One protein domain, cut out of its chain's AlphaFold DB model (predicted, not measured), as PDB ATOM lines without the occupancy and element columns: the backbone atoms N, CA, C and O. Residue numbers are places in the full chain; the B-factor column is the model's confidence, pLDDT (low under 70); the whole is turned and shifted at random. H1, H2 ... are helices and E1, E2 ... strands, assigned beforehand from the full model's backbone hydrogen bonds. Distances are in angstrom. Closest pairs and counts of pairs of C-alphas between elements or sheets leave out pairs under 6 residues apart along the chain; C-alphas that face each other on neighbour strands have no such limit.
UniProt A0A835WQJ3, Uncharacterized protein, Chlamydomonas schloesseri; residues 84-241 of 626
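Overview. This is residues 84 to 241 of the 626 residues of an uncharacterized protein of Chlamydomonas schloesseri (UniProt A0A835WQJ3). Two strongly twisted antiparallel sheets lie partly face to face as a sandwich, their strands crossed at 45 degrees; H1 and little H4 are at one end of the long axis, and the hairpin E1 and E2 reaches toward the other. Short H3 sits by both sheets, and short H2 by H1 and the four-strand sheet. The printed part has 158 residues, with four named helices and nine named strands in the order E1 E2 H1 E3 E4 E5 E6 H2 E7 H3 E8 H4 E9; the sheets run E5 E6 E3 E8 E9 and E1 E2 E7 E4. The class is mixed, helices and strands, and the whole is compact, with a radius of gyration of the C-alphas of 15.5 A and spans of 52 by 32 by 26 A.

Along the chain. Start in the five-strand sheet: find C-alpha 141 at (226.789, 213.513, 334.757), where E3 begins its 15.7 A run to residue 146. Beside it are E8, residues 217 to 222, 16.5 A, and E6, residues 177 to 181; the edge strands are E5, residues 168 to 170, and E9, residues 234 to 240, which ends at C-alpha 240 at (239.397, 216.337, 325.878). In the other sheet E1 starts at C-alpha 92 at (228.806, 219.998, 324.023) and runs 26.9 A to residue 101; E2 is residues 107 to 115, 26.1 A, E7 is 195 to 200 and E4 is 154 to 159. H1 is residues 127 to 137, 15.3 A; H2 is 188 to 191, H3 207 to 210 and H4 228 to 231.

Arrangement. Look first at E3 and E8, where N 143 and O 220 are 3.0 A apart; E3 and E6 have N 144 and O 179 at 2.8 A. Outward, E5 and E6, a hairpin, have N 170 and O 178 at 2.9 A, and E8 and E9 have N 238 and O 219 at 2.8 A. In the sheet of four, N 95 and O 112 of E1 and E2 are 2.9 A apart, N 109 and O 198 of E2 and E7 3.0 A, and N 158 and O 197 of E7 and E4 2.9 A. The facing parts of the sandwich, two sheets face to face, are 11.3 A centre to centre; the closest C-alphas of E1 and E9, Leu 94 and Met 240, are 5.7 A apart. H1 is on the five-strand sheet, a helix and a sheet in two layers; its closest C-alpha pair with E9 is Cys 131 and Cys 235, 5.4 A. H1 touches H4, with the C-alphas of Arg 127 and Val 231 closest at 5.4 A, and only just touches H2, with 3 pairs within 8 A, the closest Leu 136 and Ala 188, 4.8 A. H3 is on the five-strand sheet at a height over the sheet of 7.7 A, and both H2 and H3 only graze the other. H1 has every O i to N i+4 pair within hydrogen-bond range; H2, H3 and H4 are too short for such a pair.

Size, cuts and confidence. The C-alphas farthest apart, those of Lys 103 and Gly 125, are 52.4 A apart. The printed part has no cut, and the link from E2 to H1, 11 residues, is long. The mean pLDDT of the printed part is 85.9; look for values under 70 at residues 85 to 88, 213 to 215, 225 to 233 and 236 to 238.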
ATOM      1  N   GLY A  84     224.439 206.155 322.979       70.62
ATOM      2  CA  GLY A  84     224.331 206.637 321.602       70.62
ATOM      3  C   GLY A  84     225.702 207.118 321.130       70.62
ATOM      4  O   GLY A  84     226.164 208.170 321.562       70.62
ATOM      5  N   ARG A  85     226.385 206.330 320.291       68.69
ATOM      6  CA  ARG A  85     227.713 206.658 319.730       68.69
ATOM      7  C   ARG A  85     227.563 207.412 318.391       68.69
ATOM      8  O   ARG A  85     226.553 207.235 317.714       68.69
ATOM      9  N   GLY A  86     228.551 208.236 318.025       64.50
ATOM     10  CA  GLY A  86     228.569 209.079 316.809       64.50
ATOM     11  C   GLY A  86     228.770 210.577 317.097       64.50
ATOM     12  O   GLY A  86     227.955 211.182 317.795       64.50
ATOM     13  N   TYR A  87     229.852 211.175 316.572       63.25
ATOM     14  CA  TYR A  87     230.324 212.521 316.958       63.25
ATOM     15  C   TYR A  87     229.321 213.665 316.731       63.25
ATOM     16  O   TYR A  87     229.373 214.691 317.402       63.25
ATOM     17  N   SER A  88     228.366 213.473 315.826       64.25
ATOM     18  CA  SER A  88     227.289 214.412 315.503       64.25
ATOM     19  C   SER A  88     226.268 214.645 316.625       64.25
ATOM     20  O   SER A  88     225.491 215.591 316.526       64.25
ATOM     21  N   ASN A  89     226.238 213.797 317.662       73.06
ATOM     22  CA  ASN A  89     225.065 213.619 318.531       73.06
ATOM     23  C   ASN A  89     225.173 214.316 319.901       73.06
ATOM     24  O   ASN A  89     224.283 214.157 320.737       73.06
ATOM     25  N   ASN A  90     226.262 215.046 320.152       80.50
ATOM     26  CA  ASN A  90     226.492 215.800 321.384       80.50
ATOM     27  C   ASN A  90     226.575 217.297 321.057       80.50
ATOM     28  O   ASN A  90     227.395 217.677 320.216       80.50
ATOM     29  N   PRO A  91     225.772 218.155 321.706       87.62
ATOM     30  CA  PRO A  91     225.884 219.597 321.529       87.62
ATOM     31  C   PRO A  91     227.144 220.173 322.195       87.62
ATOM     32  O   PRO A  91     227.566 221.268 321.822       87.62
ATOM     33  N   TYR A  92     227.747 219.470 323.163       89.88
ATOM     34  CA  TYR A  92     228.806 219.998 324.023       89.88
ATOM     35  C   TYR A  92     230.180 219.360 323.814       89.88
ATOM     36  O   TYR A  92     230.295 218.170 323.534       89.88
ATOM     37  N   ASP A  93     231.223 220.137 324.080       88.62
ATOM     38  CA  ASP A  93     232.600 219.658 324.203       88.62
ATOM     39  C   ASP A  93     233.296 220.270 325.431       88.62
ATOM     40  O   ASP A  93     232.830 221.267 325.993       88.62
ATOM     41  N   LEU A  94     234.407 219.669 325.861       90.38
ATOM     42  CA  LEU A  94     235.241 220.140 326.964       90.38
ATOM     43  C   LEU A  94     236.538 220.762 326.445       90.38
ATOM     44  O   LEU A  94     237.543 220.085 326.229       90.38
ATOM     45  N   VAL A  95     236.531 222.087 326.336       91.38
ATOM     46  CA  VAL A  95     237.679 222.874 325.875       91.38
ATOM     47  C   VAL A  95     238.601 223.187 327.052       91.38
ATOM     48  O   VAL A  95     238.147 223.653 328.103       91.38
ATOM     49  N   LEU A  96     239.904 222.955 326.888       93.06
ATOM     50  CA  LEU A  96     240.910 223.281 327.899       93.06
ATOM     51  C   LEU A  96     240.929 224.800 328.154       93.06
ATOM     52  O   LEU A  96     241.268 225.592 327.280       93.06
ATOM     53  N   SER A  97     240.566 225.209 329.370       95.06
ATOM     54  CA  SER A  97     240.457 226.618 329.780       95.06
ATOM     55  C   SER A  97     241.720 227.106 330.493       95.06
ATOM     56  O   SER A  97     242.182 228.220 330.258       95.06
ATOM     57  N   SER A  98     242.304 226.279 331.368       94.81
ATOM     58  CA  SER A  98     243.600 226.576 331.990       94.81
ATOM     59  C   SER A  98     244.292 225.333 332.555       94.81
ATOM     60  O   SER A  98     243.659 224.323 332.863       94.81
ATOM     61  N   ARG A  99     245.614 225.425 332.723       93.62
ATOM     62  CA  ARG A  99     246.462 224.442 333.411       93.62
ATOM     63  C   ARG A  99     247.406 225.203 334.342       93.62
ATOM     64  O   ARG A  99     248.018 226.187 333.930       93.62
ATOM     65  N   LYS A 100     247.528 224.771 335.596       94.00
ATOM     66  CA  LYS A 100     248.363 225.412 336.620       94.00
ATOM     67  C   LYS A 100     249.054 224.364 337.478       94.00
ATOM     68  O   LYS A 100     248.385 223.532 338.076       94.00
ATOM     69  N   GLN A 101     250.373 224.460 337.619       94.44
ATOM     70  CA  GLN A 101     251.098 223.713 338.647       94.44
ATOM     71  C   GLN A 101     251.060 224.466 339.987       94.44
ATOM     72  O   GLN A 101     251.154 225.697 340.039       94.44
ATOM     73  N   LEU A 102     250.885 223.721 341.073       93.12
ATOM     74  CA  LEU A 102     250.923 224.195 342.452       93.12
ATOM     75  C   LEU A 102     252.312 223.931 343.049       93.12
ATOM     76  O   LEU A 102     253.041 223.036 342.629       93.12
ATOM     77  N   LYS A 103     252.688 224.724 344.059       90.12
ATOM     78  CA  LYS A 103     254.022 224.659 344.690       90.12
ATOM     79  C   LYS A 103     254.303 223.342 345.426       90.12
ATOM     80  O   LYS A 103     255.448 223.078 345.762       90.12
ATOM     81  N   ASP A 104     253.269 222.551 345.691       90.75
ATOM     82  CA  ASP A 104     253.318 221.256 346.375       90.75
ATOM     83  C   ASP A 104     253.325 220.057 345.403       90.75
ATOM     84  O   ASP A 104     253.094 218.924 345.818       90.75
ATOM     85  N   GLY A 105     253.570 220.295 344.108       87.88
ATOM     86  CA  GLY A 105     253.651 219.249 343.082       87.88
ATOM     87  C   GLY A 105     252.297 218.730 342.585       87.88
ATOM     88  O   GLY A 105     252.258 217.812 341.768       87.88
ATOM     89  N   ARG A 106     251.181 219.304 343.053       94.69
ATOM     90  CA  ARG A 106     249.850 219.074 342.472       94.69
ATOM     91  C   ARG A 106     249.635 219.954 341.243       94.69
ATOM     92  O   ARG A 106     250.162 221.061 341.185       94.69
ATOM     93  N   SER A 107     248.765 219.540 340.326       95.31
ATOM     94  CA  SER A 107     248.253 220.419 339.267       95.31
ATOM     95  C   SER A 107     246.771 220.741 339.459       95.31
ATOM     96  O   SER A 107     246.042 220.042 340.167       95.31
ATOM     97  N   ILE A 108     246.327 221.820 338.822       96.06
ATOM     98  CA  ILE A 108     244.926 222.113 338.544       96.06
ATOM     99  C   ILE A 108     244.781 222.239 337.028       96.06
ATOM    100  O   ILE A 108     245.419 223.104 336.424       96.06
ATOM    101  N   THR A 109     243.914 221.425 336.433       95.38
ATOM    102  CA  THR A 109     243.521 221.538 335.020       95.38
ATOM    103  C   THR A 109     242.030 221.840 334.954       95.38
ATOM    104  O   THR A 109     241.235 221.140 335.580       95.38
ATOM    105  N   CYS A 110     241.649 222.888 334.228       96.50
ATOM    106  CA  CYS A 110     240.278 223.374 334.108       96.50
ATOM    107  C   CYS A 110     239.782 223.263 332.668       96.50
ATOM    108  O   CYS A 110     240.462 223.703 331.742       96.50
ATOM    109  N   TYR A 111     238.565 222.756 332.506       95.50
ATOM    110  CA  TYR A 111     237.875 222.602 331.232       95.50
ATOM    111  C   TYR A 111     236.561 223.373 331.256       95.50
ATOM    112  O   TYR A 111     235.799 223.258 332.217       95.50
ATOM    113  N   LYS A 112     236.286 224.143 330.203       95.75
ATOM    114  CA  LYS A 112     234.995 224.804 329.997       95.75
ATOM    115  C   LYS A 112     234.134 223.983 329.058       95.75
ATOM    116  O   LYS A 112     234.611 223.503 328.032       95.75
ATOM    117  N   VAL A 113     232.855 223.882 329.391       94.31
ATOM    118  CA  VAL A 113     231.845 223.335 328.492       94.31
ATOM    119  C   VAL A 113     231.584 224.355 327.384       94.31
ATOM    120  O   VAL A 113     231.079 225.450 327.643       94.31
ATOM    121  N   ALA A 114     231.920 224.005 326.149       91.50
ATOM    122  CA  ALA A 114     231.546 224.758 324.959       91.50
ATOM    123  C   ALA A 114     230.341 224.088 324.294       91.50
ATOM    124  O   ALA A 114     230.276 222.863 324.250       91.50
ATOM    125  N   GLN A 115     229.405 224.865 323.741       90.50
ATOM    126  CA  GLN A 115     228.463 224.320 322.765       90.50
ATOM    127  C   GLN A 115     229.129 224.360 321.390       90.50
ATOM    128  O   GLN A 115     229.365 225.436 320.846       90.50
ATOM    129  N   VAL A 116     229.455 223.188 320.856       86.50
ATOM    130  CA  VAL A 116     230.143 223.033 319.565       86.50
ATOM    131  C   VAL A 116     229.173 222.825 318.405       86.50
ATOM    132  O   VAL A 116     229.540 223.056 317.255       86.50
ATOM    133  N   ARG A 117     227.935 222.391 318.685       84.94
ATOM    134  CA  ARG A 117     226.893 222.128 317.679       84.94
ATOM    135  C   ARG A 117     225.504 222.475 318.221       84.94
ATOM    136  O   ARG A 117     225.259 222.410 319.429       84.94
ATOM    137  N   THR A 118     224.576 222.814 317.331       86.69
ATOM    138  CA  THR A 118     223.139 222.751 317.631       86.69
ATOM    139  C   THR A 118     222.592 221.377 317.234       86.69
ATOM    140  O   THR A 118     223.299 220.570 316.625       86.69
ATOM    141  N   CYS A 119     221.344 221.090 317.605       86.50
ATOM    142  CA  CYS A 119     220.659 219.860 317.198       86.50
ATOM    143  C   CYS A 119     219.936 220.004 315.846       86.50
ATOM    144  O   CYS A 119     219.351 219.041 315.355       86.50
ATOM    145  N   ASP A 120     219.987 221.194 315.240       85.50
ATOM    146  CA  ASP A 120     219.380 221.482 313.944       85.50
ATOM    147  C   ASP A 120     220.117 220.734 312.823       85.50
ATOM    148  O   ASP A 120     221.342 220.606 312.831       85.50
ATOM    149  N   GLY A 121     219.368 220.230 311.841       82.38
ATOM    150  CA  GLY A 121     219.932 219.445 310.737       82.38
ATOM    151  C   GLY A 121     220.305 218.001 311.099       82.38
ATOM    152  O   GLY A 121     220.824 217.285 310.245       82.38
ATOM    153  N   LEU A 122     220.023 217.541 312.323       85.19
ATOM    154  CA  LEU A 122     219.963 216.109 312.625       85.19
ATOM    155  C   LEU A 122     218.659 215.524 312.061       85.19
ATOM    156  O   LEU A 122     217.619 216.181 312.084       85.19
ATOM    157  N   THR A 123     218.700 214.286 311.561       85.50
ATOM    158  CA  THR A 123     217.523 213.621 310.979       85.50
ATOM    159  C   THR A 123     216.388 213.525 312.014       85.50
ATOM    160  O   THR A 123     216.618 212.941 313.081       85.50
ATOM    161  N   PRO A 124     215.177 214.044 311.732       86.12
ATOM    162  CA  PRO A 124     214.060 213.993 312.673       86.12
ATOM    163  C   PRO A 124     213.681 212.563 313.073       86.12
ATOM    164  O   PRO A 124     213.651 211.655 312.244       86.12
ATOM    165  N   GLY A 125     213.404 212.351 314.358       80.50
ATOM    166  CA  GLY A 125     213.127 211.039 314.950       80.50
ATOM    167  C   GLY A 125     214.362 210.145 315.124       80.50
ATOM    168  O   GLY A 125     214.246 209.044 315.668       80.50
ATOM    169  N   SER A 126     215.551 210.585 314.697       79.94
ATOM    170  CA  SER A 126     216.770 209.791 314.835       79.94
ATOM    171  C   SER A 126     217.265 209.724 316.280       79.94
ATOM    172  O   SER A 126     217.059 210.614 317.110       79.94
ATOM    173  N   ARG A 127     218.040 208.675 316.569       76.75
ATOM    174  CA  ARG A 127     218.769 208.556 317.836       76.75
ATOM    175  C   ARG A 127     219.732 209.726 318.071       76.75
ATOM    176  O   ARG A 127     219.963 210.080 319.223       76.75
ATOM    177  N   ALA A 128     220.281 210.307 317.003       79.75
ATOM    178  CA  ALA A 128     221.178 211.455 317.061       79.75
ATOM    179  C   ALA A 128     220.467 212.702 317.599       79.75
ATOM    180  O   ALA A 128     220.917 213.288 318.583       79.75
ATOM    181  N   GLU A 129     219.328 213.050 316.995       83.62
ATOM    182  CA  GLU A 129     218.469 214.158 317.421       83.62
ATOM    183  C   GLU A 129     217.995 213.959 318.868       83.62
ATOM    184  O   GLU A 129     218.168 214.845 319.708       83.62
ATOM    185  N   GLY A 130     217.468 212.769 319.186       82.62
ATOM    186  CA  GLY A 130     217.019 212.433 320.539       82.62
ATOM    187  C   GLY A 130     218.127 212.573 321.586       82.62
ATOM    188  O   GLY A 130     217.877 213.077 322.679       82.62
ATOM    189  N   CYS A 131     219.363 212.193 321.242       82.94
ATOM    190  CA  CYS A 131     220.518 212.367 322.118       82.94
ATOM    191  C   CYS A 131     220.872 213.836 322.339       82.94
ATOM    192  O   CYS A 131     221.039 214.275 323.478       82.94
ATOM    193  N   CYS A 132     220.960 214.598 321.251       86.31
ATOM    194  CA  CYS A 132     221.352 215.995 321.297       86.31
ATOM    195  C   CYS A 132     220.344 216.825 322.109       86.31
ATOM    196  O   CYS A 132     220.725 217.528 323.049       86.31
ATOM    197  N   ASN A 133     219.047 216.654 321.835       86.88
ATOM    198  CA  ASN A 133     217.970 217.344 322.546       86.88
ATOM    199  C   ASN A 133     217.885 216.944 324.029       86.88
ATOM    200  O   ASN A 133     217.637 217.800 324.879       86.88
ATOM    201  N   ALA A 134     218.145 215.676 324.372       85.62
ATOM    202  CA  ALA A 134     218.199 215.240 325.767       85.62
ATOM    203  C   ALA A 134     219.348 215.917 326.540       85.62
ATOM    204  O   ALA A 134     219.133 216.385 327.657       85.62
ATOM    205  N   MET A 135     220.535 216.055 325.933       87.31
ATOM    206  CA  MET A 135     221.673 216.757 326.553       87.31
ATOM    207  C   MET A 135     221.447 218.270 326.688       87.31
ATOM    208  O   MET A 135     221.870 218.863 327.681       87.31
ATOM    209  N   LEU A 136     220.751 218.909 325.738       88.88
ATOM    210  CA  LEU A 136     220.322 220.306 325.896       88.88
ATOM    211  C   LEU A 136     219.338 220.486 327.067       88.88
ATOM    212  O   LEU A 136     219.350 221.533 327.715       88.88
ATOM    213  N   GLY A 137     218.514 219.477 327.360       87.31
ATOM    214  CA  GLY A 137     217.601 219.480 328.502       87.31
ATOM    215  C   GLY A 137     218.277 219.217 329.852       87.31
ATOM    216  O   GLY A 137     217.952 219.896 330.825       87.31
ATOM    217  N   ASP A 138     219.192 218.245 329.920       87.31
ATOM    218  CA  ASP A 138     219.751 217.736 331.182       87.31
ATOM    219  C   ASP A 138     221.154 217.106 331.013       87.31
ATOM    220  O   ASP A 138     221.328 215.896 330.886       87.31
ATOM    221  N   PHE A 139     222.198 217.930 331.067       90.19
ATOM    222  CA  PHE A 139     223.575 217.490 331.302       90.19
ATOM    223  C   PHE A 139     223.744 217.217 332.808       90.19
ATOM    224  O   PHE A 139     224.086 218.092 333.612       90.19
ATOM    225  N   HIS A 140     223.534 215.960 333.198       90.06
ATOM    226  CA  HIS A 140     223.507 215.532 334.595       90.06
ATOM    227  C   HIS A 140     224.840 214.996 335.133       90.06
ATOM    228  O   HIS A 140     225.184 215.230 336.298       90.06
ATOM    229  N   LYS A 141     225.575 214.225 334.332       90.62
ATOM    230  CA  LYS A 141     226.789 213.513 334.757       90.62
ATOM    231  C   LYS A 141     227.804 213.471 333.619       90.62
ATOM    232  O   LYS A 141     227.435 213.353 332.455       90.62
ATOM    233  N   ILE A 142     229.080 213.512 333.984       91.69
ATOM    234  CA  ILE A 142     230.205 213.213 333.101       91.69
ATOM    235  C   ILE A 142     231.037 212.068 333.681       91.69
ATOM    236  O   ILE A 142     231.215 211.973 334.900       91.69
ATOM    237  N   GLU A 143     231.533 211.202 332.806       91.44
ATOM    238  CA  GLU A 143     232.476 210.130 333.128       91.44
ATOM    239  C   GLU A 143     233.709 210.241 332.223       91.44
ATOM    240  O   GLU A 143     233.602 210.746 331.106       91.44
ATOM    241  N   PHE A 144     234.857 209.768 332.703       90.06
ATOM    242  CA  PHE A 144     236.161 209.797 332.040       90.06
ATOM    243  C   PHE A 144     236.799 208.411 332.034       90.06
ATOM    244  O   PHE A 144     236.664 207.660 333.003       90.06
ATOM    245  N   ASP A 145     237.517 208.126 330.953       89.81
ATOM    246  CA  ASP A 145     238.308 206.917 330.739       89.81
ATOM    247  C   ASP A 145     239.678 207.069 331.421       89.81
ATOM    248  O   ASP A 145     240.601 207.672 330.866       89.81
ATOM    249  N   ALA A 146     239.788 206.608 332.668       91.62
ATOM    250  CA  ALA A 146     240.922 206.869 333.553       91.62
ATOM    251  C   ALA A 146     241.794 205.624 333.775       91.62
ATOM    252  O   ALA A 146     241.298 204.498 333.843       91.62
ATOM    253  N   ASP A 147     243.104 205.815 333.924       90.50
ATOM    254  CA  ASP A 147     244.021 204.712 334.204       90.50
ATOM    255  C   ASP A 147     243.782 204.173 335.631       90.50
ATOM    256  O   ASP A 147     243.839 204.948 336.595       90.50
ATOM    257  N   PRO A 148     243.508 202.863 335.815       90.31
ATOM    258  CA  PRO A 148     243.296 202.275 337.137       90.31
ATOM    259  C   PRO A 148     244.486 202.454 338.100       90.31
ATOM    260  O   PRO A 148     244.263 202.548 339.310       90.31
ATOM    261  N   ALA A 149     245.724 202.581 337.608       91.12
ATOM    262  CA  ALA A 149     246.913 202.882 338.414       91.12
ATOM    263  C   ALA A 149     246.917 204.315 338.990       91.12
ATOM    264  O   ALA A 149     247.639 204.612 339.949       91.12
ATOM    265  N   CYS A 150     246.071 205.204 338.467       93.75
ATOM    266  CA  CYS A 150     245.889 206.560 338.976       93.75
ATOM    267  C   CYS A 150     244.903 206.664 340.148       93.75
ATOM    268  O   CYS A 150     244.588 207.783 340.574       93.75
ATOM    269  N   ALA A 151     244.422 205.542 340.695       92.25
ATOM    270  CA  ALA A 151     243.519 205.525 341.841       92.25
ATOM    271  C   ALA A 151     244.025 206.425 342.988       92.25
ATOM    272  O   ALA A 151     245.167 206.347 343.438       92.25
ATOM    273  N   GLY A 152     243.160 207.332 343.452       94.19
ATOM    274  CA  GLY A 152     243.500 208.316 344.484       94.19
ATOM    275  C   GLY A 152     244.306 209.534 344.006       94.19
ATOM    276  O   GLY A 152     244.599 210.402 344.831       94.19
ATOM    277  N   SER A 153     244.640 209.664 342.716       95.81
ATOM    278  CA  SER A 153     245.351 210.847 342.194       95.81
ATOM    279  C   SER A 153     244.476 212.101 342.101       95.81
ATOM    280  O   SER A 153     244.977 213.218 342.240       95.81
ATOM    281  N   VAL A 154     243.155 211.946 341.956       96.38
ATOM    282  CA  VAL A 154     242.214 213.076 341.964       96.38
ATOM    283  C   VAL A 154     242.007 213.590 343.391       96.38
ATOM    284  O   VAL A 154     241.254 213.015 344.177       96.38
ATOM    285  N   LYS A 155     242.658 214.705 343.731       96.50
ATOM    286  CA  LYS A 155     242.631 215.324 345.070       96.50
ATOM    287  C   LYS A 155     241.423 216.232 345.306       96.50
ATOM    288  O   LYS A 155     241.151 216.587 346.448       96.50
ATOM    289  N   GLY A 156     240.706 216.615 344.253       96.44
ATOM    290  CA  GLY A 156     239.452 217.355 344.368       96.44
ATOM    291  C   GLY A 156     238.917 217.841 343.028       96.44
ATOM    292  O   GLY A 156     239.654 217.921 342.046       96.44
ATOM    293  N   VAL A 157     237.630 218.186 343.011       97.44
ATOM    294  CA  VAL A 157     236.944 218.806 341.871       97.44
ATOM    295  C   VAL A 157     236.302 220.112 342.332       97.44
ATOM    296  O   VAL A 157     235.731 220.186 343.428       97.44
ATOM    297  N   SER A 158     236.377 221.137 341.488       96.81
ATOM    298  CA  SER A 158     235.590 222.361 341.628       96.81
ATOM    299  C   SER A 158     234.749 222.631 340.383       96.81
ATOM    300  O   SER A 158     235.078 222.199 339.280       96.81
ATOM    301  N   ILE A 159     233.636 223.332 340.590       96.94
ATOM    302  CA  ILE A 159     232.696 223.757 339.551       96.94
ATOM    303  C   ILE A 159     232.536 225.269 339.654       96.94
ATOM    304  O   ILE A 159     232.149 225.762 340.716       96.94
ATOM    305  N   ASN A 160     232.821 226.011 338.583       96.19
ATOM    306  CA  ASN A 160     232.727 227.478 338.550       96.19
ATOM    307  C   ASN A 160     233.440 228.130 339.755       96.19
ATOM    308  O   ASN A 160     232.869 228.939 340.487       96.19
ATOM    309  N   GLY A 161     234.671 227.679 340.028       93.69
ATOM    310  CA  GLY A 161     235.491 228.096 341.172       93.69
ATOM    311  C   GLY A 161     235.091 227.516 342.542       93.69
ATOM    312  O   GLY A 161     235.882 227.592 343.481       93.69
ATOM    313  N   LYS A 162     233.914 226.894 342.687       95.62
ATOM    314  CA  LYS A 162     233.439 226.317 343.959       95.62
ATOM    315  C   LYS A 162     233.985 224.904 344.155       95.62
ATOM    316  O   LYS A 162     233.592 223.978 343.446       95.62
ATOM    317  N   ALA A 163     234.907 224.740 345.101       93.56
ATOM    318  CA  ALA A 163     235.492 223.449 345.468       93.56
ATOM    319  C   ALA A 163     234.507 222.532 346.218       93.56
ATOM    320  O   ALA A 163     233.481 222.983 346.723       93.56
ATOM    321  N   GLY A 164     234.852 221.244 346.315       88.75
ATOM    322  CA  GLY A 164     234.083 220.252 347.078       88.75
ATOM    323  C   GLY A 164     233.013 219.522 346.266       88.75
ATOM    324  O   GLY A 164     232.109 218.921 346.845       88.75
ATOM    325  N   LYS A 165     233.092 219.549 344.929       95.75
ATOM    326  CA  LYS A 165     232.195 218.755 344.086       95.75
ATOM    327  C   LYS A 165     232.496 217.267 344.286       95.75
ATOM    328  O   LYS A 165     233.612 216.820 344.038       95.75
ATOM    329  N   ALA A 166     231.488 216.511 344.719       93.31
ATOM    330  CA  ALA A 166     231.599 215.067 344.875       93.31
ATOM    331  C   ALA A 166     231.830 214.366 343.527       93.31
ATOM    332  O   ALA A 166     231.238 214.724 342.502       93.31
ATOM    333  N   TRP A 167     232.674 213.342 343.572       95.56
ATOM    334  CA  TRP A 167     233.068 212.498 342.450       95.56
ATOM    335  C   TRP A 167     232.902 211.005 342.787       95.56
ATOM    336  O   TRP A 167     232.366 210.660 343.840       95.56
ATOM    337  N   ALA A 168     233.325 210.106 341.904       94.31
ATOM    338  CA  ALA A 168     233.540 208.700 342.232       94.31
ATOM    339  C   ALA A 168     234.581 208.073 341.296       94.31
ATOM    340  O   ALA A 168     234.787 208.540 340.175       94.31
ATOM    341  N   TRP A 169     235.197 206.995 341.772       94.25
ATOM    342  CA  TRP A 169     236.146 206.155 341.048       94.25
ATOM    343  C   TRP A 169     235.582 204.732 341.002       94.25
ATOM    344  O   TRP A 169     235.088 204.255 342.024       94.25
ATOM    345  N   VAL A 170     235.600 204.074 339.843       90.50
ATOM    346  CA  VAL A 170     235.036 202.723 339.665       90.50
ATOM    347  C   VAL A 170     235.957 201.894 338.779       90.50
ATOM    348  O   VAL A 170     236.217 202.291 337.651       90.50
ATOM    349  N   THR A 171     236.424 200.743 339.258       85.38
ATOM    350  CA  THR A 171     237.415 199.895 338.564       85.38
ATOM    351  C   THR A 171     236.828 198.655 337.889       85.38
ATOM    352  O   THR A 171     237.500 198.023 337.085       85.38
ATOM    353  N   ASP A 172     235.572 198.310 338.180       80.69
ATOM    354  CA  ASP A 172     235.069 196.939 337.981       80.69
ATOM    355  C   ASP A 172     234.103 196.817 336.784       80.69
ATOM    356  O   ASP A 172     233.229 195.949 336.744       80.69
ATOM    357  N   LEU A 173     234.199 197.743 335.822       76.12
ATOM    358  CA  LEU A 173     233.249 197.871 334.705       76.12
ATOM    359  C   LEU A 173     233.850 197.599 333.319       76.12
ATOM    360  O   LEU A 173     233.081 197.340 332.391       76.12
ATOM    361  N   GLY A 174     235.179 197.610 333.193       79.44
ATOM    362  CA  GLY A 174     235.924 197.383 331.955       79.44
ATOM    363  C   GLY A 174     237.441 197.343 332.211       79.44
ATOM    364  O   GLY A 174     237.846 197.240 333.365       79.44
ATOM    365  N   PRO A 175     238.288 197.398 331.165       81.50
ATOM    366  CA  PRO A 175     239.753 197.375 331.303       81.50
ATOM    367  C   PRO A 175     240.370 198.645 331.918       81.50
ATOM    368  O   PRO A 175     241.524 198.603 332.340       81.50
ATOM    369  N   SER A 176     239.626 199.755 331.975       85.62
ATOM    370  CA  SER A 176     240.032 201.013 332.612       85.62
ATOM    371  C   SER A 176     239.141 201.361 333.810       85.62
ATOM    372  O   SER A 176     238.085 200.755 334.020       85.62
ATOM    373  N   ALA A 177     239.538 202.372 334.584       90.00
ATOM    374  CA  ALA A 177     238.691 202.947 335.616       90.00
ATOM    375  C   ALA A 177     237.756 204.025 335.041       90.00
ATOM    376  O   ALA A 177     238.149 204.851 334.222       90.00
ATOM    377  N   LEU A 178     236.520 204.083 335.540       90.31
ATOM    378  CA  LEU A 178     235.642 205.235 335.354       90.31
ATOM    379  C   LEU A 178     235.877 206.242 336.474       90.31
ATOM    380  O   LEU A 178     235.548 205.984 337.638       90.31
ATOM    381  N   PHE A 179     236.356 207.425 336.112       93.88
ATOM    382  CA  PHE A 179     236.288 208.593 336.981       93.88
ATOM    383  C   PHE A 179     235.043 209.416 336.630       93.88
ATOM    384  O   PHE A 179     234.856 209.775 335.472       93.88
ATOM    385  N   LYS A 180     234.162 209.709 337.594       92.62
ATOM    386  CA  LYS A 180     232.863 210.349 337.313       92.62
ATOM    387  C   LYS A 180     232.493 211.495 338.242       92.62
ATOM    388  O   LYS A 180     232.760 211.456 339.441       92.62
ATOM    389  N   ILE A 181     231.780 212.474 337.691       94.75
ATOM    390  CA  ILE A 181     231.149 213.585 338.412       94.75
ATOM    391  C   ILE A 181     229.662 213.590 338.055       94.75
ATOM    392  O   ILE A 181     229.297 213.705 336.890       94.75
ATOM    393  N   SER A 182     228.793 213.455 339.056       92.44
ATOM    394  CA  SER A 182     227.328 213.380 338.892       92.44
ATOM    395  C   SER A 182     226.621 214.586 339.521       92.44
ATOM    396  O   SER A 182     227.274 215.440 340.131       92.44
ATOM    397  N   ASN A 183     225.292 214.674 339.405       89.81
ATOM    398  CA  ASN A 183     224.487 215.776 339.947       89.81
ATOM    399  C   ASN A 183     224.962 217.162 339.460       89.81
ATOM    400  O   ASN A 183     225.090 218.090 340.258       89.81
ATOM    401  N   LEU A 184     225.355 217.290 338.189       92.62
ATOM    402  CA  LEU A 184     225.660 218.582 337.557       92.62
ATOM    403  C   LEU A 184     224.371 219.378 337.321       92.62
ATOM    404  O   LEU A 184     224.336 220.560 337.647       92.62
ATOM    405  N   GLN A 185     223.313 218.693 336.864       90.12
ATOM    406  CA  GLN A 185     221.965 219.244 336.652       90.12
ATOM    407  C   GLN A 185     221.975 220.502 335.768       90.12
ATOM    408  O   GLN A 185     221.274 221.479 336.034       90.12
ATOM    409  N   TRP A 186     222.820 220.493 334.740       93.50
ATOM    410  CA  TRP A 186     222.922 221.584 333.787       93.50
ATOM    411  C   TRP A 186     221.954 221.405 332.623       93.50
ATOM    412  O   TRP A 186     221.551 220.298 332.299       93.50
ATOM    413  N   ASN A 187     221.619 222.501 331.957       90.62
ATOM    414  CA  ASN A 187     220.846 222.523 330.715       90.62
ATOM    415  C   ASN A 187     221.485 223.528 329.741       90.62
ATOM    416  O   ASN A 187     222.489 224.155 330.084       90.62
ATOM    417  N   ALA A 188     220.890 223.732 328.566       88.62
ATOM    418  CA  ALA A 188     221.359 224.661 327.534       88.62
ATOM    419  C   ALA A 188     221.778 226.050 328.060       88.62
ATOM    420  O   ALA A 188     222.762 226.611 327.586       88.62
ATOM    421  N   SER A 189     221.085 226.590 329.070       91.38
ATOM    422  CA  SER A 189     221.379 227.916 329.637       91.38
ATOM    423  C   SER A 189     222.489 227.942 330.696       91.38
ATOM    424  O   SER A 189     223.034 229.008 330.972       91.38
ATOM    425  N   THR A 190     222.830 226.800 331.305       94.69
ATOM    426  CA  THR A 190     223.790 226.725 332.427       94.69
ATOM    427  C   THR A 190     225.031 225.889 332.125       94.69
ATOM    428  O   THR A 190     226.029 226.004 332.837       94.69
ATOM    429  N   ALA A 191     224.965 225.010 331.124       93.25
ATOM    430  CA  ALA A 191     226.081 224.174 330.704       93.25
ATOM    431  C   ALA A 191     227.170 225.041 330.063       93.25
ATOM    432  O   ALA A 191     228.299 225.056 330.541       93.25
ATOM    433  N   VAL A 192     226.821 225.808 329.026       94.44
ATOM    434  CA  VAL A 192     227.783 226.591 328.238       94.44
ATOM    435  C   VAL A 192     228.513 227.614 329.107       94.44
ATOM    436  O   VAL A 192     227.902 228.400 329.827       94.44
ATOM    437  N   GLY A 193     229.844 227.598 329.041       94.38
ATOM    438  CA  GLY A 193     230.717 228.459 329.832       94.38
ATOM    439  C   GLY A 193     230.957 227.990 331.270       94.38
ATOM    440  O   GLY A 193     231.868 228.526 331.907       94.38
ATOM    441  N   SER A 194     230.229 226.983 331.775       96.75
ATOM    442  CA  SER A 194     230.567 226.372 333.064       96.75
ATOM    443  C   SER A 194     231.922 225.668 332.988       96.75
ATOM    444  O   SER A 194     232.245 224.981 332.019       96.75
ATOM    445  N   GLU A 195     232.721 225.844 334.034       96.56
ATOM    446  CA  GLU A 195     234.090 225.360 334.154       96.56
ATOM    447  C   GLU A 195     234.189 224.272 335.229       96.56
ATOM    448  O   GLU A 195     233.754 224.458 336.369       96.56
ATOM    449  N   ILE A 196     234.793 223.141 334.865       96.69
ATOM    450  CA  ILE A 196     235.141 222.043 335.767       96.69
ATOM    451  C   ILE A 196     236.657 222.040 335.932       96.69
ATOM    452  O   ILE A 196     237.379 221.888 334.947       96.69
ATOM    453  N   CYS A 197     237.148 222.165 337.165       96.81
ATOM    454  CA  CYS A 197     238.574 222.041 337.456       96.81
ATOM    455  C   CYS A 197     238.875 220.793 338.281       96.81
ATOM    456  O   CYS A 197     238.218 220.509 339.286       96.81
ATOM    457  N   TYR A 198     239.935 220.100 337.889       96.00
ATOM    458  CA  TYR A 198     240.437 218.881 338.507       96.00
ATOM    459  C   TYR A 198     241.752 219.201 339.208       96.00
ATOM    460  O   TYR A 198     242.698 219.646 338.564       96.00
ATOM    461  N   THR A 199     241.814 218.989 340.523       97.12
ATOM    462  CA  THR A 199     243.071 219.061 341.280       97.12
ATOM    463  C   THR A 199     243.688 217.668 341.325       97.12
ATOM    464  O   THR A 199     243.095 216.758 341.908       97.12
ATOM    465  N   LEU A 200     244.862 217.502 340.725       96.62
ATOM    466  CA  LEU A 200     245.536 216.217 340.525       96.62
ATOM    467  C   LEU A 200     246.886 216.186 341.255       96.62
ATOM    468  O   LEU A 200     247.480 217.227 341.526       96.62
ATOM    469  N   GLY A 201     247.366 214.999 341.618       95.19
ATOM    470  CA  GLY A 201     248.641 214.797 342.315       95.19
ATOM    471  C   GLY A 201     248.841 213.336 342.711       95.19
ATOM    472  O   GLY A 201     247.913 212.546 342.612       95.19
ATOM    473  N   GLY A 202     249.998 212.963 343.253       93.44
ATOM    474  CA  GLY A 202     250.292 211.554 343.556       93.44
ATOM    475  C   GLY A 202     250.895 210.845 342.345       93.44
ATOM    476  O   GLY A 202     251.837 211.382 341.771       93.44
ATOM    477  N   THR A 203     250.388 209.666 341.971       92.62
ATOM    478  CA  THR A 203     250.928 208.884 340.842       92.62
ATOM    479  C   THR A 203     250.651 209.531 339.489       92.62
ATOM    480  O   THR A 203     251.502 209.459 338.609       92.62
ATOM    481  N   CYS A 204     249.517 210.222 339.346       93.69
ATOM    482  CA  CYS A 204     249.114 210.888 338.107       93.69
ATOM    483  C   CYS A 204     248.827 212.378 338.373       93.69
ATOM    484  O   CYS A 204     247.671 212.775 338.556       93.69
ATOM    485  N   PRO A 205     249.876 213.220 338.486       92.31
ATOM    486  CA  PRO A 205     249.749 214.646 338.779       92.31
ATOM    487  C   PRO A 205     249.198 215.508 337.635       92.31
ATOM    488  O   PRO A 205     248.966 216.694 337.866       92.31
ATOM    489  N   SER A 206     248.957 214.972 336.436       90.50
ATOM    490  CA  SER A 206     248.373 215.697 335.296       90.50
ATOM    491  C   SER A 206     247.173 214.962 334.684       90.50
ATOM    492  O   SER A 206     246.973 213.773 334.921       90.50
ATOM    493  N   MET A 207     246.362 215.664 333.879       89.62
ATOM    494  CA  MET A 207     245.227 215.037 333.181       89.62
ATOM    495  C   MET A 207     245.713 214.065 332.095       89.62
ATOM    496  O   MET A 207     245.135 213.004 331.915       89.62
ATOM    497  N   ASP A 208     246.827 214.392 331.434       87.75
ATOM    498  CA  ASP A 208     247.506 213.523 330.464       87.75
ATOM    499  C   ASP A 208     248.009 212.207 331.064       87.75
ATOM    500  O   ASP A 208     248.079 211.219 330.346       87.75
ATOM    501  N   GLN A 209     248.308 212.174 332.365       89.31
ATOM    502  CA  GLN A 209     248.653 210.945 333.081       89.31
ATOM    503  C   GLN A 209     247.438 210.259 333.711       89.31
ATOM    504  O   GLN A 209     247.492 209.066 333.959       89.31
ATOM    505  N   LEU A 210     246.356 210.992 334.003       91.44
ATOM    506  CA  LEU A 210     245.142 210.428 334.605       91.44
ATOM    507  C   LEU A 210     244.361 209.535 333.633       91.44
ATOM    508  O   LEU A 210     243.665 208.619 334.071       91.44
ATOM    509  N   CYS A 211     244.407 209.847 332.340       89.50
ATOM    510  CA  CYS A 211     243.553 209.232 331.332       89.50
ATOM    511  C   CYS A 211     244.187 207.973 330.727       89.50
ATOM    512  O   CYS A 211     245.377 207.947 330.441       89.50
ATOM    513  N   TYR A 212     243.374 206.940 330.502       81.81
ATOM    514  CA  TYR A 212     243.832 205.590 330.134       81.81
ATOM    515  C   TYR A 212     244.494 205.488 328.747       81.81
ATOM    516  O   TYR A 212     245.192 204.519 328.466       81.81
ATOM    517  N   ASN A 213     244.267 206.464 327.863       67.00
ATOM    518  CA  ASN A 213     244.733 206.420 326.478       67.00
ATOM    519  C   ASN A 213     245.786 207.506 326.225       67.00
ATOM    520  O   ASN A 213     245.548 208.691 326.467       67.00
ATOM    521  N   GLU A 214     246.931 207.113 325.667       57.34
ATOM    522  CA  GLU A 214     247.977 208.054 325.272       57.34
ATOM    523  C   GLU A 214     247.466 209.014 324.181       57.34
ATOM    524  O   GLU A 214     247.050 208.596 323.100       57.34
ATOM    525  N   GLY A 215     247.515 210.321 324.459       59.22
ATOM    526  CA  GLY A 215     247.205 211.382 323.493       59.22
ATOM    527  C   GLY A 215     245.800 211.993 323.569       59.22
ATOM    528  O   GLY A 215     245.574 213.015 322.924       59.22
ATOM    529  N   GLY A 216     244.877 211.462 324.379       70.38
ATOM    530  CA  GLY A 216     243.546 212.061 324.549       70.38
ATOM    531  C   GLY A 216     242.740 211.455 325.695       70.38
ATOM    532  O   GLY A 216     242.869 210.273 326.003       70.38
ATOM    533  N   CYS A 217     241.885 212.261 326.330       82.50
ATOM    534  CA  CYS A 217     241.024 211.778 327.409       82.50
ATOM    535  C   CYS A 217     239.587 211.593 326.929       82.50
ATOM    536  O   CYS A 217     238.843 212.571 326.811       82.50
ATOM    537  N   ASN A 218     239.186 210.344 326.687       86.38
ATOM    538  CA  ASN A 218     237.801 210.033 326.354       86.38
ATOM    539  C   ASN A 218     236.888 210.394 327.535       86.38
ATOM    540  O   ASN A 218     237.141 210.002 328.678       86.38
ATOM    541  N   PHE A 219     235.799 211.104 327.251       88.88
ATOM    542  CA  PHE A 219     234.763 211.435 328.225       88.88
ATOM    543  C   PHE A 219     233.376 211.168 327.650       88.88
ATOM    544  O   PHE A 219     233.172 211.291 326.448       88.88
ATOM    545  N   ALA A 220     232.408 210.826 328.494       88.19
ATOM    546  CA  ALA A 220     231.025 210.595 328.083       88.19
ATOM    547  C   ALA A 220     230.054 211.413 328.941       88.19
ATOM    548  O   ALA A 220     230.225 211.498 330.160       88.19
ATOM    549  N   ILE A 221     229.031 211.996 328.306       88.00
ATOM    550  CA  ILE A 221     228.014 212.824 328.972       88.00
ATOM    551  C   ILE A 221     226.680 212.068 329.081       88.00
ATOM    552  O   ILE A 221     226.263 211.328 328.187       88.00
ATOM    553  N   PHE A 222     226.023 212.245 330.227       88.00
ATOM    554  CA  PHE A 222     224.837 211.516 330.658       88.00
ATOM    555  C   PHE A 222     223.773 212.468 331.211       88.00
ATOM    556  O   PHE A 222     224.083 213.433 331.915       88.00
ATOM    557  N   THR A 223     222.520 212.098 330.982       85.31
ATOM    558  CA  THR A 223     221.302 212.624 331.607       85.31
ATOM    559  C   THR A 223     221.021 211.933 332.950       85.31
ATOM    560  O   THR A 223     221.661 210.943 333.315       85.31
ATOM    561  N   ALA A 224     220.081 212.473 333.726       77.31
ATOM    562  CA  ALA A 224     219.672 211.982 335.044       77.31
ATOM    563  C   ALA A 224     218.794 210.726 334.972       77.31
ATOM    564  O   ALA A 224     218.700 209.972 335.941       77.31
ATOM    565  N   GLY A 225     218.122 210.520 333.839       64.06
ATOM    566  CA  GLY A 225     217.220 209.403 333.595       64.06
ATOM    567  C   GLY A 225     217.616 208.594 332.365       64.06
ATOM    568  O   GLY A 225     218.280 209.089 331.458       64.06
ATOM    569  N   LEU A 226     217.145 207.350 332.313       52.69
ATOM    570  CA  LEU A 226     217.167 206.528 331.105       52.69
ATOM    571  C   LEU A 226     216.243 207.175 330.059       52.69
ATOM    572  O   LEU A 226     215.044 206.894 330.040       52.69
ATOM    573  N   TYR A 227     216.778 208.062 329.215       51.00
ATOM    574  CA  TYR A 227     216.026 208.717 328.137       51.00
ATOM    575  C   TYR A 227     215.660 207.691 327.053       51.00
ATOM    576  O   TYR A 227     216.280 207.612 326.003       51.00
ATOM    577  N   SER A 228     214.616 206.900 327.307       48.38
ATOM    578  CA  SER A 228     214.147 205.805 326.452       48.38
ATOM    579  C   SER A 228     215.161 204.668 326.223       48.38
ATOM    580  O   SER A 228     216.380 204.838 326.182       48.38
ATOM    581  N   GLN A 229     214.640 203.468 325.960       50.41
ATOM    582  CA  GLN A 229     215.449 202.354 325.453       50.41
ATOM    583  C   GLN A 229     216.032 202.647 324.051       50.41
ATOM    584  O   GLN A 229     216.963 201.965 323.625       50.41
ATOM    585  N   THR A 230     215.506 203.660 323.348       49.69
ATOM    586  CA  THR A 230     215.928 204.059 321.996       49.69
ATOM    587  C   THR A 230     217.124 205.015 321.963       49.69
ATOM    588  O   THR A 230     217.931 204.915 321.040       49.69
ATOM    589  N   VAL A 231     217.287 205.916 322.944       55.38
ATOM    590  CA  VAL A 231     218.396 206.895 322.949       55.38
ATOM    591  C   VAL A 231     219.621 206.347 323.685       55.38
ATOM    592  O   VAL A 231     220.753 206.509 323.218       55.38
ATOM    593  N   GLY A 232     219.403 205.558 324.740       57.84
ATOM    594  CA  GLY A 232     220.454 204.932 325.544       57.84
ATOM    595  C   GLY A 232     220.784 205.710 326.816       57.84
ATOM    596  O   GLY A 232     220.192 206.739 327.117       57.84
ATOM    597  N   GLU A 233     221.732 205.183 327.584       64.31
ATOM    598  CA  GLU A 233     222.077 205.676 328.927       64.31
ATOM    599  C   GLU A 233     223.003 206.903 328.895       64.31
ATOM    600  O   GLU A 233     223.149 207.591 329.899       64.31
ATOM    601  N   CYS A 234     223.634 207.172 327.749       76.69
ATOM    602  CA  CYS A 234     224.476 208.341 327.509       76.69
ATOM    603  C   CYS A 234     224.467 208.749 326.038       76.69
ATOM    604  O   CYS A 234     224.115 207.949 325.161       76.69
ATOM    605  N   CYS A 235     224.923 209.972 325.782       72.81
ATOM    606  CA  CYS A 235     225.041 210.536 324.447       72.81
ATOM    607  C   CYS A 235     226.476 210.972 324.188       72.81
ATOM    608  O   CYS A 235     226.899 212.045 324.602       72.81
ATOM    609  N   LEU A 236     227.166 210.108 323.442       69.31
ATOM    610  CA  LEU A 236     228.500 210.267 322.881       69.31
ATOM    611  C   LEU A 236     229.698 210.376 323.852       69.31
ATOM    612  O   LEU A 236     229.647 210.904 324.959       69.31
ATOM    613  N   LEU A 237     230.804 209.868 323.306       64.31
ATOM    614  CA  LEU A 237     232.211 210.089 323.617       64.31
ATOM    615  C   LEU A 237     232.782 211.385 323.000       64.31
ATOM    616  O   LEU A 237     232.925 211.457 321.778       64.31
ATOM    617  N   GLY A 238     233.167 212.363 323.812       69.12
ATOM    618  CA  GLY A 238     234.136 213.381 323.394       69.12
ATOM    619  C   GLY A 238     235.565 212.957 323.748       69.12
ATOM    620  O   GLY A 238     235.765 211.996 324.493       69.12
ATOM    621  N   SER A 239     236.564 213.686 323.247       74.00
ATOM    622  CA  SER A 239     237.958 213.561 323.690       74.00
ATOM    623  C   SER A 239     238.454 214.929 324.127       74.00
ATOM    624  O   SER A 239     238.516 215.840 323.308       74.00
ATOM    625  N   MET A 240     238.835 215.077 325.396       75.62
ATOM    626  CA  MET A 240     239.397 216.337 325.878       75.62
ATOM    627  C   MET A 240     240.749 216.609 325.223       75.62
ATOM    628  O   MET A 240     241.622 215.733 325.198       75.62
ATOM    629  N   GLU A 241     240.967 217.855 324.809       74.69
ATOM    630  CA  GLU A 241     242.310 218.341 324.526       74.69
ATOM    631  C   GLU A 241     243.143 218.313 325.813       74.69
ATOM    632  O   GLU A 241     242.834 218.964 326.815       74.69
TER     633      GLU A 241